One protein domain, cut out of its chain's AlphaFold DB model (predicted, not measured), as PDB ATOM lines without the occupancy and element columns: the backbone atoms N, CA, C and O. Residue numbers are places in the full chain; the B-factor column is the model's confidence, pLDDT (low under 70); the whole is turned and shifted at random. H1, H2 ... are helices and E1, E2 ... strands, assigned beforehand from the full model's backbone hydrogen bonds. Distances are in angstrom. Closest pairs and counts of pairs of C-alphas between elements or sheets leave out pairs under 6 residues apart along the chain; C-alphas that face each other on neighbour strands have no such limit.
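This is residues 3 to 18 and 33 to 104 of the 111 residues of the protein "Metallophos domain-containing protein" of Herbinix luporum (UniProt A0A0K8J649). One strongly twisted sheet of six strands runs through the domain, with the longest helix, H2, packed on it by residues 53 to 59. The one-turn helix H1 sits by the E1 edge of the sheet, and the equally short H3 lies near E5, in the half of the sheet that ends in the hairpin of E4 and E5. The 88 printed residues hold three named helices and six named strands, in the order E1 H1 E2 H2 E3 H3 E4 E5 E6. The sheet runs E1 E2 E3 E6 E5 E4 and is mixed, and the class is mixed, helices and strands. The whole is compact, with a radius of gyration of the C-alphas of 11.8 A, and rounded, spanning 31 by 30 by 20 A.

The sheet holds E1 (residues 3 to 5), E2 (35 to 38), E3 (66 to 69), E6 (100 to 103), E5 (91 to 97) and E4 (85 to 88), with E1 and E4 as edge strands. E1 and E2 are parallel, with N 3 and O 35 2.8 A apart, within hydrogen-bond range. E2 and E3 are parallel, with N 68 and O 36 at 2.7 A. E3 and E6 are parallel, with N 101 and O 67 at 2.9 A. E6 and E5 are an antiparallel hairpin, with N 102 and O 94 at 2.9 A. E5 and E4 are an antiparallel hairpin, with N 88 and O 91 at 2.8 A. E4, E5 and E6 make a meander, each strand the antiparallel neighbour of the one before. H2, residues 50 to 59, is on the sheet at a height of 10.0 A and only just over E6, with 3 of its C-alphas falling on that strand. It runs across the strands, at 69 degrees to E6 on the local plane. The closest C-alphas of H2 and E6 are those of Arg 56 and Ile 100, 7.4 A apart. E2, H2 and E3 form a strand-helix-strand unit, two parallel neighbour strands with a helix between, with a right-handed crossover. H1, residues 15 to 18, only grazes the sheet with residues 16 to 17; it and H2 are near each other, with 7 pairs of C-alphas within 10 A. H3, residues 77 to 80, is only just not on the sheet, with 4 pairs of C-alphas within 10 A. E3, H3 and E4 form a split unit, with E6 and E5 between its two strands, and a right-handed crossover. Every O i to N i+4 pair of H2 is within hydrogen-bond range, while H1 and H3 are too short for such a pair.

E1 begins at C-alpha 3 (190.722, 341.850, 291.280), and E6 ends at C-alpha 103 (201.998, 350.680, 295.232). H2 measures 14.3 A from C-alpha 50 (186.272, 367.582, 296.206) to C-alpha 59, and E5 measures 17.4 A.

The C-alphas farthest apart, those of Leu 12 and Gly 90, are 32.4 A apart. Residues 19 to 32 are not printed; C-alphas 18 and 33 are 18.2 A apart across the cut. Of the links that are printed whole, E2 to H2 is long, with 11 residues. Mean pLDDT of the printed part is 95.8, and no printed residue is under 70.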
ATOM      1  N   TYR A   3     191.453 341.286 292.406       95.81
ATOM      2  CA  TYR A   3     190.722 341.850 291.280       95.81
ATOM      3  C   TYR A   3     191.590 342.884 290.582       95.81
ATOM      4  O   TYR A   3     192.273 343.662 291.241       95.81
ATOM      5  N   LEU A   4     191.542 342.914 289.254       97.12
ATOM      6  CA  LEU A   4     192.270 343.891 288.451       97.12
ATOM      7  C   LEU A   4     191.270 344.714 287.647       97.12
ATOM      8  O   LEU A   4     190.382 344.144 287.009       97.12
ATOM      9  N   CYS A   5     191.450 346.029 287.621       96.19
ATOM     10  CA  CYS A   5     190.769 346.889 286.663       96.19
ATOM     11  C   CYS A   5     191.755 347.851 285.999       96.19
ATOM     12  O   CYS A   5     192.824 348.149 286.532       96.19
ATOM     13  N   GLY A   6     191.399 348.304 284.800       96.00
ATOM     14  CA  GLY A   6     192.111 349.392 284.140       96.00
ATOM     15  C   GLY A   6     191.701 350.748 284.704       96.00
ATOM     16  O   GLY A   6     191.151 350.844 285.802       96.00
ATOM     17  N   ASP A   7     191.946 351.767 283.899       96.69
ATOM     18  CA  ASP A   7     191.749 353.172 284.220       96.69
ATOM     19  C   ASP A   7     190.322 353.491 284.682       96.69
ATOM     20  O   ASP A   7     189.339 352.934 284.177       96.69
ATOM     21  N   ILE A   8     190.210 354.459 285.594       96.75
ATOM     22  CA  ILE A   8     188.913 354.953 286.084       96.75
ATOM     23  C   ILE A   8     188.719 356.458 285.890       96.75
ATOM     24  O   ILE A   8     187.586 356.934 285.947       96.75
ATOM     25  N   HIS A   9     189.801 357.214 285.666       96.12
ATOM     26  CA  HIS A   9     189.773 358.664 285.467       96.12
ATOM     27  C   HIS A   9     188.856 359.380 286.486       96.12
ATOM     28  O   HIS A   9     188.002 360.210 286.148       96.12
ATOM     29  N   GLY A  10     188.980 358.981 287.753       95.19
ATOM     30  CA  GLY A  10     188.185 359.456 288.872       95.19
ATOM     31  C   GLY A  10     186.696 359.151 288.723       95.19
ATOM     32  O   GLY A  10     186.271 358.013 288.551       95.19
ATOM     33  N   VAL A  11     185.867 360.190 288.823       94.94
ATOM     34  CA  VAL A  11     184.400 360.049 288.808       94.94
ATOM     35  C   VAL A  11     183.825 359.660 287.444       94.94
ATOM     36  O   VAL A  11     182.623 359.416 287.363       94.94
ATOM     37  N   LEU A  12     184.639 359.644 286.383       95.88
ATOM     38  CA  LEU A  12     184.182 359.304 285.038       95.88
ATOM     39  C   LEU A  12     183.804 357.825 284.933       95.88
ATOM     40  O   LEU A  12     182.716 357.526 284.447       95.88
ATOM     41  N   ASP A  13     184.661 356.927 285.427       96.94
ATOM     42  CA  ASP A  13     184.495 355.485 285.234       96.94
ATOM     43  C   ASP A  13     184.473 354.665 286.535       96.94
ATOM     44  O   ASP A  13     184.223 353.461 286.475       96.94
ATOM     45  N   VAL A  14     184.631 355.284 287.716       96.88
ATOM     46  CA  VAL A  14     184.582 354.570 289.012       96.88
ATOM     47  C   VAL A  14     183.295 353.754 289.214       96.88
ATOM     48  O   VAL A  14     183.328 352.697 289.841       96.88
ATOM     49  N   GLN A  15     182.171 354.179 288.627       96.81
ATOM     50  CA  GLN A  15     180.898 353.456 288.731       96.81
ATOM     51  C   GLN A  15     180.970 352.042 288.132       96.81
ATOM     52  O   GLN A  15     180.319 351.140 288.639       96.81
ATOM     53  N   LYS A  16     181.822 351.805 287.125       95.81
ATOM     54  CA  LYS A  16     182.007 350.467 286.534       95.81
ATOM     55  C   LYS A  16     182.498 349.443 287.565       95.81
ATOM     56  O   LYS A  16     182.174 348.265 287.460       95.81
ATOM     57  N   ILE A  17     183.290 349.890 288.543       96.12
ATOM     58  CA  ILE A  17     183.793 349.044 289.632       96.12
ATOM     59  C   ILE A  17     182.674 348.743 290.626       96.12
ATOM     60  O   ILE A  17     182.530 347.598 291.047       96.12
ATOM     61  N   VAL A  18     181.874 349.755 290.971       95.69
ATOM     62  CA  VAL A  18     180.707 349.590 291.849       95.69
ATOM     63  C   VAL A  18     179.745 348.570 291.241       95.69
ATOM     64  O   VAL A  18     179.458 347.560 291.876       95.69
ATOM     65  N   ASP A  33     190.948 337.711 302.437       90.31
ATOM     66  CA  ASP A  33     191.463 339.010 302.015       90.31
ATOM     67  C   ASP A  33     191.186 339.241 300.531       90.31
ATOM     68  O   ASP A  33     191.453 338.380 299.684       90.31
ATOM     69  N   ARG A  34     190.625 340.404 300.206       92.31
ATOM     70  CA  ARG A  34     190.236 340.775 298.843       92.31
ATOM     71  C   ARG A  34     190.892 342.093 298.486       92.31
ATOM     72  O   ARG A  34     190.734 343.062 299.213       92.31
ATOM     73  N   PHE A  35     191.575 342.151 297.356       96.38
ATOM     74  CA  PHE A  35     192.244 343.369 296.909       96.38
ATOM     75  C   PHE A  35     191.740 343.760 295.534       96.38
ATOM     76  O   PHE A  35     191.639 342.908 294.651       96.38
ATOM     77  N   LEU A  36     191.441 345.040 295.343       97.62
ATOM     78  CA  LEU A  36     191.277 345.623 294.016       97.62
ATOM     79  C   LEU A  36     192.581 346.319 293.642       97.62
ATOM     80  O   LEU A  36     193.042 347.151 294.410       97.62
ATOM     81  N   ILE A  37     193.148 346.019 292.476       98.50
ATOM     82  CA  ILE A  37     194.302 346.737 291.929       98.50
ATOM     83  C   ILE A  37     193.872 347.489 290.670       98.50
ATOM     84  O   ILE A  37     193.489 346.870 289.673       98.50
ATOM     85  N   ILE A  38     193.962 348.818 290.719       98.44
ATOM     86  CA  ILE A  38     193.719 349.714 289.585       98.44
ATOM     87  C   ILE A  38     195.047 349.955 288.862       98.44
ATOM     88  O   ILE A  38     196.031 350.382 289.469       98.44
ATOM     89  N   LEU A  39     195.094 349.645 287.566       97.81
ATOM     90  CA  LEU A  39     196.340 349.557 286.792       97.81
ATOM     91  C   LEU A  39     196.824 350.887 286.181       97.81
ATOM     92  O   LEU A  39     197.603 350.864 285.229       97.81
ATOM     93  N   GLY A  40     196.391 352.021 286.734       96.44
ATOM     94  CA  GLY A  40     196.783 353.363 286.301       96.44
ATOM     95  C   GLY A  40     195.601 354.314 286.135       96.44
ATOM     96  O   GLY A  40     194.448 353.920 286.309       96.44
ATOM     97  N   ASP A  41     195.913 355.574 285.818       96.81
ATOM     98  CA  ASP A  41     194.983 356.648 285.446       96.81
ATOM     99  C   ASP A  41     193.734 356.685 286.342       96.81
ATOM    100  O   ASP A  41     192.577 356.570 285.921       96.81
ATOM    101  N   THR A  42     194.001 356.807 287.639       96.06
ATOM    102  CA  THR A  42     193.002 356.690 288.693       96.06
ATOM    103  C   THR A  42     192.320 358.012 289.001       96.06
ATOM    104  O   THR A  42     191.135 358.027 289.334       96.06
ATOM    105  N   SER A  43     193.054 359.127 288.912       92.31
ATOM    106  CA  SER A  43     192.618 360.436 289.425       92.31
ATOM    107  C   SER A  43     192.076 360.356 290.865       92.31
ATOM    108  O   SER A  43     191.126 361.047 291.228       92.31
ATOM    109  N   ILE A  44     192.661 359.476 291.688       94.12
ATOM    110  CA  ILE A  44     192.375 359.376 293.129       94.12
ATOM    111  C   ILE A  44     193.033 360.537 293.887       94.12
ATOM    112  O   ILE A  44     192.562 360.955 294.955       94.12
ATOM    113  N   CYS A  45     194.145 361.044 293.354       91.44
ATOM    114  CA  CYS A  45     194.916 362.126 293.935       91.44
ATOM    115  C   CYS A  45     195.479 363.040 292.839       91.44
ATOM    116  O   CYS A  45     196.575 362.822 292.329       91.44
ATOM    117  N   TRP A  46     194.707 364.060 292.471       93.06
ATOM    118  CA  TRP A  46     195.062 365.050 291.459       93.06
ATOM    119  C   TRP A  46     195.285 366.446 292.036       93.06
ATOM    120  O   TRP A  46     196.243 367.116 291.665       93.06
ATOM    121  N   ASP A  47     194.411 366.900 292.932       92.56
ATOM    122  CA  ASP A  47     194.504 368.212 293.593       92.56
ATOM    123  C   ASP A  47     194.063 368.179 295.068       92.56
ATOM    124  O   ASP A  47     193.984 369.215 295.732       92.56
ATOM    125  N   ASN A  48     193.764 366.983 295.585       87.75
ATOM    126  CA  ASN A  48     193.181 366.729 296.901       87.75
ATOM    127  C   ASN A  48     191.859 367.493 297.144       87.75
ATOM    128  O   ASN A  48     191.451 367.770 298.285       87.75
ATOM    129  N   GLY A  49     191.186 367.860 296.053       93.50
ATOM    130  CA  GLY A  49     189.946 368.607 296.020       93.50
ATOM    131  C   GLY A  49     188.719 367.746 296.307       93.50
ATOM    132  O   GLY A  49     188.775 366.648 296.867       93.50
ATOM    133  N   SER A  50     187.545 368.269 295.959       95.44
ATOM    134  CA  SER A  50     186.272 367.582 296.206       95.44
ATOM    135  C   SER A  50     186.073 366.343 295.330       95.44
ATOM    136  O   SER A  50     185.406 365.406 295.770       95.44
ATOM    137  N   TYR A  51     186.634 366.324 294.119       95.00
ATOM    138  CA  TYR A  51     186.533 365.182 293.209       95.00
ATOM    139  C   TYR A  51     187.334 363.989 293.725       95.00
ATOM    140  O   TYR A  51     186.747 362.925 293.899       95.00
ATOM    141  N   ASP A  52     188.600 364.192 294.085       95.38
ATOM    142  CA  ASP A  52     189.455 363.177 294.713       95.38
ATOM    143  C   ASP A  52     188.781 362.555 295.940       95.38
ATOM    144  O   ASP A  52     188.645 361.337 296.043       95.38
ATOM    145  N   LYS A  53     188.255 363.396 296.841       95.75
ATOM    146  CA  LYS A  53     187.530 362.942 298.040       95.75
ATOM    147  C   LYS A  53     186.302 362.107 297.702       95.75
ATOM    148  O   LYS A  53     186.018 361.134 298.391       95.75
ATOM    149  N   LYS A  54     185.567 362.474 296.648       97.06
ATOM    150  CA  LYS A  54     184.408 361.705 296.190       97.06
ATOM    151  C   LYS A  54     184.827 360.342 295.639       97.06
ATOM    152  O   LYS A  54     184.163 359.359 295.941       97.06
ATOM    153  N   VAL A  55     185.908 360.279 294.860       97.19
ATOM    154  CA  VAL A  55     186.448 359.011 294.346       97.19
ATOM    155  C   VAL A  55     186.871 358.114 295.507       97.19
ATOM    156  O   VAL A  55     186.427 356.974 295.575       97.19
ATOM    157  N   ARG A  56     187.641 358.643 296.468       97.25
ATOM    158  CA  ARG A  56     188.076 357.897 297.661       97.25
ATOM    159  C   ARG A  56     186.902 357.371 298.477       97.25
ATOM    160  O   ARG A  56     186.890 356.196 298.807       97.25
ATOM    161  N   ALA A  57     185.889 358.205 298.715       97.06
ATOM    162  CA  ALA A  57     184.685 357.798 299.436       97.06
ATOM    163  C   ALA A  57     183.896 356.689 298.718       97.06
ATOM    164  O   ALA A  57     183.273 355.871 299.373       97.06
ATOM    165  N   ILE A  58     183.899 356.646 297.380       97.38
ATOM    166  CA  ILE A  58     183.273 355.541 296.636       97.38
ATOM    167  C   ILE A  58     184.117 354.269 296.776       97.38
ATOM    168  O   ILE A  58     183.583 353.197 297.043       97.38
ATOM    169  N   LEU A  59     185.436 354.386 296.611       97.31
ATOM    170  CA  LEU A  59     186.364 353.257 296.682       97.31
ATOM    171  C   LEU A  59     186.427 352.628 298.084       97.31
ATOM    172  O   LEU A  59     186.581 351.414 298.183       97.31
ATOM    173  N   SER A  60     186.274 353.418 299.150       96.38
ATOM    174  CA  SER A  60     186.298 352.934 300.538       96.38
ATOM    175  C   SER A  60     185.087 352.083 300.924       96.38
ATOM    176  O   SER A  60     185.160 351.338 301.893       96.38
ATOM    177  N   GLU A  61     183.980 352.189 300.185       95.00
ATOM    178  CA  GLU A  61     182.756 351.410 300.428       95.00
ATOM    179  C   GLU A  61     182.746 350.076 299.665       95.00
ATOM    180  O   GLU A  61     181.821 349.276 299.810       95.00
ATOM    181  N   LEU A  62     183.760 349.816 298.832       94.38
ATOM    182  CA  LEU A  62     183.846 348.565 298.087       94.38
ATOM    183  C   LEU A  62     184.074 347.375 299.036       94.38
ATOM    184  O   LEU A  62     184.820 347.495 300.009       94.38
ATOM    185  N   PRO A  63     183.513 346.187 298.737       93.25
ATOM    186  CA  PRO A  63     183.646 344.994 299.574       93.25
ATOM    187  C   PRO A  63     185.010 344.298 299.377       93.25
ATOM    188  O   PRO A  63     185.097 343.126 298.985       93.25
ATOM    189  N   VAL A  64     186.092 345.039 299.622       93.75
ATOM    190  CA  VAL A  64     187.494 344.608 299.533       93.75
ATOM    191  C   VAL A  64     188.265 345.043 300.785       93.75
ATOM    192  O   VAL A  64     187.921 346.030 301.424       93.75
ATOM    193  N   SER A  65     189.318 344.309 301.142       94.19
ATOM    194  CA  SER A  65     190.221 344.636 302.253       94.19
ATOM    195  C   SER A  65     191.012 345.921 301.996       94.19
ATOM    196  O   SER A  65     191.274 346.675 302.929       94.19
ATOM    197  N   ALA A  66     191.415 346.160 300.744       96.81
ATOM    198  CA  ALA A  66     192.034 347.412 300.320       96.81
ATOM    199  C   ALA A  66     191.874 347.636 298.812       96.81
ATOM    200  O   ALA A  66     191.813 346.689 298.014       96.81
ATOM    201  N   VAL A  67     191.872 348.910 298.435       98.12
ATOM    202  CA  VAL A  67     192.041 349.371 297.062       98.12
ATOM    203  C   VAL A  67     193.492 349.789 296.880       98.12
ATOM    204  O   VAL A  67     194.009 350.669 297.563       98.12
ATOM    205  N   LEU A  68     194.155 349.128 295.949       98.44
ATOM    206  CA  LEU A  68     195.535 349.353 295.569       98.44
ATOM    207  C   LEU A  68     195.549 349.998 294.186       98.44
ATOM    208  O   LEU A  68     194.706 349.692 293.341       98.44
ATOM    209  N   PHE A  69     196.527 350.847 293.917       98.12
ATOM    210  CA  PHE A  69     196.771 351.307 292.556       98.12
ATOM    211  C   PHE A  69     198.254 351.463 292.265       98.12
ATOM    212  O   PHE A  69     199.069 351.625 293.171       98.12
ATOM    213  N   ILE A  70     198.578 351.383 290.981       97.62
ATOM    214  CA  ILE A  70     199.893 351.709 290.433       97.62
ATOM    215  C   ILE A  70     199.769 352.938 289.539       97.62
ATOM    216  O   ILE A  70     198.685 353.270 289.064       97.62
ATOM    217  N   ASP A  71     200.897 353.585 289.282       96.69
ATOM    218  CA  ASP A  71     200.963 354.751 288.411       96.69
ATOM    219  C   ASP A  71     200.460 354.475 286.984       96.69
ATOM    220  O   ASP A  71     200.954 353.573 286.297       96.69
ATOM    221  N   GLY A  72     199.587 355.353 286.496       95.94
ATOM    222  CA  GLY A  72     199.383 355.563 285.063       95.94
ATOM    223  C   GLY A  72     200.261 356.691 284.516       95.94
ATOM    224  O   GLY A  72     201.286 357.045 285.104       95.94
ATOM    225  N   ASN A  73     199.875 357.269 283.378       94.62
ATOM    226  CA  ASN A  73     200.505 358.486 282.855       94.62
ATOM    227  C   ASN A  73     199.745 359.765 283.240       94.62
ATOM    228  O   ASN A  73     200.303 360.853 283.096       94.62
ATOM    229  N   HIS A  74     198.508 359.651 283.721       93.00
ATOM    230  CA  HIS A  74     197.694 360.761 284.217       93.00
ATOM    231  C   HIS A  74     197.556 360.726 285.742       93.00
ATOM    232  O   HIS A  74     196.450 360.712 286.280       93.00
ATOM    233  N   GLU A  75     198.691 360.767 286.437       93.94
ATOM    234  CA  GLU A  75     198.742 360.946 287.889       93.94
ATOM    235  C   GLU A  75     199.494 362.227 288.253       93.94
ATOM    236  O   GLU A  75     200.404 362.657 287.536       93.94
ATOM    237  N   ASN A  76     199.121 362.847 289.375       95.69
ATOM    238  CA  ASN A  76     199.857 363.989 289.901       95.69
ATOM    239  C   ASN A  76     200.985 363.508 290.825       95.69
ATOM    240  O   ASN A  76     200.816 363.414 292.041       95.69
ATOM    241  N   PHE A  77     202.137 363.204 290.226       95.12
ATOM    242  CA  PHE A  77     203.308 362.697 290.946       95.12
ATOM    243  C   PHE A  77     203.820 363.661 292.019       95.12
ATOM    244  O   PHE A  77     204.220 363.201 293.081       95.12
ATOM    245  N   ASP A  78     203.754 364.976 291.784       95.75
ATOM    246  CA  ASP A  78     204.207 365.963 292.770       95.75
ATOM    247  C   ASP A  78     203.410 365.832 294.074       95.75
ATOM    248  O   ASP A  78     203.997 365.842 295.150       95.75
ATOM    249  N   ILE A  79     202.089 365.638 293.981       94.69
ATOM    250  CA  ILE A  79     201.238 365.430 295.158       94.69
ATOM    251  C   ILE A  79     201.420 364.026 295.745       94.69
ATOM    252  O   ILE A  79     201.419 363.878 296.963       94.69
ATOM    253  N   LEU A  80     201.563 362.986 294.915       95.19
ATOM    254  CA  LEU A  80     201.768 361.619 295.412       95.19
ATOM    255  C   LEU A  80     203.018 361.512 296.296       95.19
ATOM    256  O   LEU A  80     202.966 360.848 297.326       95.19
ATOM    257  N   GLU A  81     204.096 362.209 295.937       95.12
ATOM    258  CA  GLU A  81     205.348 362.243 296.705       95.12
ATOM    259  C   GLU A  81     205.251 363.056 298.015       95.12
ATOM    260  O   GLU A  81     206.157 362.997 298.847       95.12
ATOM    261  N   GLU A  82     204.165 363.807 298.244       94.75
ATOM    262  CA  GLU A  82     203.915 364.467 299.536       94.75
ATOM    263  C   GLU A  82     203.383 363.495 300.601       94.75
ATOM    264  O   GLU A  82     203.452 363.792 301.800       94.75
ATOM    265  N   PHE A  83     202.849 362.338 300.195       94.44
ATOM    266  CA  PHE A  83     202.341 361.341 301.132       94.44
ATOM    267  C   PHE A  83     203.489 360.592 301.819       94.44
ATOM    268  O   PHE A  83     204.520 360.309 301.210       94.44
ATOM    269  N   PRO A  84     203.335 360.231 303.106       93.75
ATOM    270  CA  PRO A  84     204.370 359.499 303.814       93.75
ATOM    271  C   PRO A  84     204.543 358.094 303.231       93.75
ATOM    272  O   PRO A  84     203.575 357.401 302.918       93.75
ATOM    273  N   LEU A  85     205.799 357.659 303.162       97.06
ATOM    274  CA  LEU A  85     206.145 356.275 302.867       97.06
ATOM    275  C   LEU A  85     205.977 355.413 304.118       97.06
ATOM    276  O   LEU A  85     206.552 355.713 305.169       97.06
ATOM    277  N   VAL A  86     205.237 354.318 303.984       97.44
ATOM    278  CA  VAL A  86     205.036 353.325 305.046       97.44
ATOM    279  C   VAL A  86     205.333 351.921 304.528       97.44
ATOM    280  O   VAL A  86     205.178 351.640 303.342       97.44
ATOM    281  N   GLU A  87     205.796 351.031 305.407       97.81
ATOM    282  CA  GLU A  87     205.961 349.617 305.060       97.81
ATOM    283  C   GLU A  87     204.599 348.918 305.030       97.81
ATOM    284  O   GLU A  87     203.838 348.971 305.996       97.81
ATOM    285  N   TRP A  88     204.316 348.221 303.933       97.56
ATOM    286  CA  TRP A  88     203.101 347.441 303.755       97.56
ATOM    287  C   TRP A  88     203.374 346.209 302.887       97.56
ATOM    288  O   TRP A  88     203.964 346.298 301.811       97.56
ATOM    289  N   ASN A  89     202.972 345.035 303.379       96.12
ATOM    290  CA  ASN A  89     203.047 343.744 302.684       96.12
ATOM    291  C   ASN A  89     204.360 343.451 301.929       96.12
ATOM    292  O   ASN A  89     204.357 342.863 300.847       96.12
ATOM    293  N   GLY A  90     205.500 343.815 302.522       97.12
ATOM    294  CA  GLY A  90     206.830 343.501 301.990       97.12
ATOM    295  C   GLY A  90     207.481 344.595 301.139       97.12
ATOM    296  O   GLY A  90     208.615 344.396 300.707       97.12
ATOM    297  N   GLY A  91     206.828 345.744 300.949       97.69
ATOM    298  CA  GLY A  91     207.401 346.900 300.260       97.69
ATOM    299  C   GLY A  91     206.992 348.229 300.890       97.69
ATOM    300  O   GLY A  91     206.204 348.270 301.832       97.69
ATOM    301  N   LEU A  92     207.534 349.327 300.370       98.38
ATOM    302  CA  LEU A  92     207.100 350.676 300.740       98.38
ATOM    303  C   LEU A  92     205.890 351.103 299.905       98.38
ATOM    304  O   LEU A  92     205.807 350.755 298.731       98.38
ATOM    305  N   VAL A  93     204.962 351.858 300.481       98.50
ATOM    306  CA  VAL A  93     203.776 352.396 299.793       98.50
ATOM    307  C   VAL A  93     203.521 353.841 300.208       98.50
ATOM    308  O   VAL A  93     203.969 354.247 301.280       98.50
ATOM    309  N   HIS A  94     202.756 354.586 299.404       98.06
ATOM    310  CA  HIS A  94     202.076 355.782 299.911       98.06
ATOM    311  C   HIS A  94     200.675 355.397 300.400       98.06
ATOM    312  O   HIS A  94     199.888 354.810 299.651       98.06
ATOM    313  N   GLU A  95     200.350 355.736 301.646       95.31
ATOM    314  CA  GLU A  95     198.988 355.609 302.175       95.31
ATOM    315  C   GLU A  95     198.204 356.883 301.842       95.31
ATOM    316  O   GLU A  95     198.453 357.944 302.415       95.31
ATOM    317  N   ILE A  96     197.290 356.794 300.870       95.56
ATOM    318  CA  ILE A  96     196.549 357.955 300.353       95.56
ATOM    319  C   ILE A  96     195.331 358.264 301.227       95.56
ATOM    320  O   ILE A  96     194.999 359.429 301.466       95.56
ATOM    321  N   ASP A  97     194.657 357.208 301.672       94.81
ATOM    322  CA  ASP A  97     193.558 357.223 302.631       94.81
ATOM    323  C   ASP A  97     193.454 355.834 303.282       94.81
ATOM    324  O   ASP A  97     194.092 354.879 302.830       94.81
ATOM    325  N   SER A  98     192.623 355.696 304.312       93.31
ATOM    326  CA  SER A  98     192.395 354.415 304.986       93.31
ATOM    327  C   SER A  98     191.936 353.344 303.987       93.31
ATOM    328  O   SER A  98     190.823 353.406 303.467       93.31
ATOM    329  N   GLY A  99     192.784 352.341 303.738       94.44
ATOM    330  CA  GLY A  99     192.504 351.256 302.791       94.44
ATOM    331  C   GLY A  99     192.661 351.630 301.311       94.44
ATOM    332  O   GLY A  99     192.301 350.821 300.459       94.44
ATOM    333  N   ILE A 100     193.211 352.810 300.993       97.62
ATOM    334  CA  ILE A 100     193.542 353.248 299.629       97.62
ATOM    335  C   ILE A 100     195.048 353.494 299.537       97.62
ATOM    336  O   ILE A 100     195.582 354.449 300.106       97.62
ATOM    337  N   ILE A 101     195.738 352.619 298.810       98.12
ATOM    338  CA  ILE A 101     197.197 352.497 298.869       98.12
ATOM    339  C   ILE A 101     197.799 352.609 297.467       98.12
ATOM    340  O   ILE A 101     197.413 351.891 296.544       98.12
ATOM    341  N   HIS A 102     198.800 353.473 297.323       98.31
ATOM    342  CA  HIS A 102     199.625 353.556 296.123       98.31
ATOM    343  C   HIS A 102     200.827 352.606 296.248       98.31
ATOM    344  O   HIS A 102     201.719 352.807 297.078       98.31
ATOM    345  N   LEU A 103     200.865 351.585 295.393       98.31
ATOM    346  CA  LEU A 103     201.998 350.680 295.232       98.31
ATOM    347  C   LEU A 103     203.093 351.359 294.396       98.31
ATOM    348  O   LEU A 103     202.979 351.461 293.173       98.31
ATOM    349  N   ILE A 104     204.160 351.815 295.051       97.12
ATOM    350  CA  ILE A 104     205.217 352.593 294.401       97.12
ATOM    351  C   ILE A 104     206.147 351.711 293.555       97.12
ATOM    352  O   ILE A 104     206.383 350.526 293.819       97.12
TER     353      ILE A 104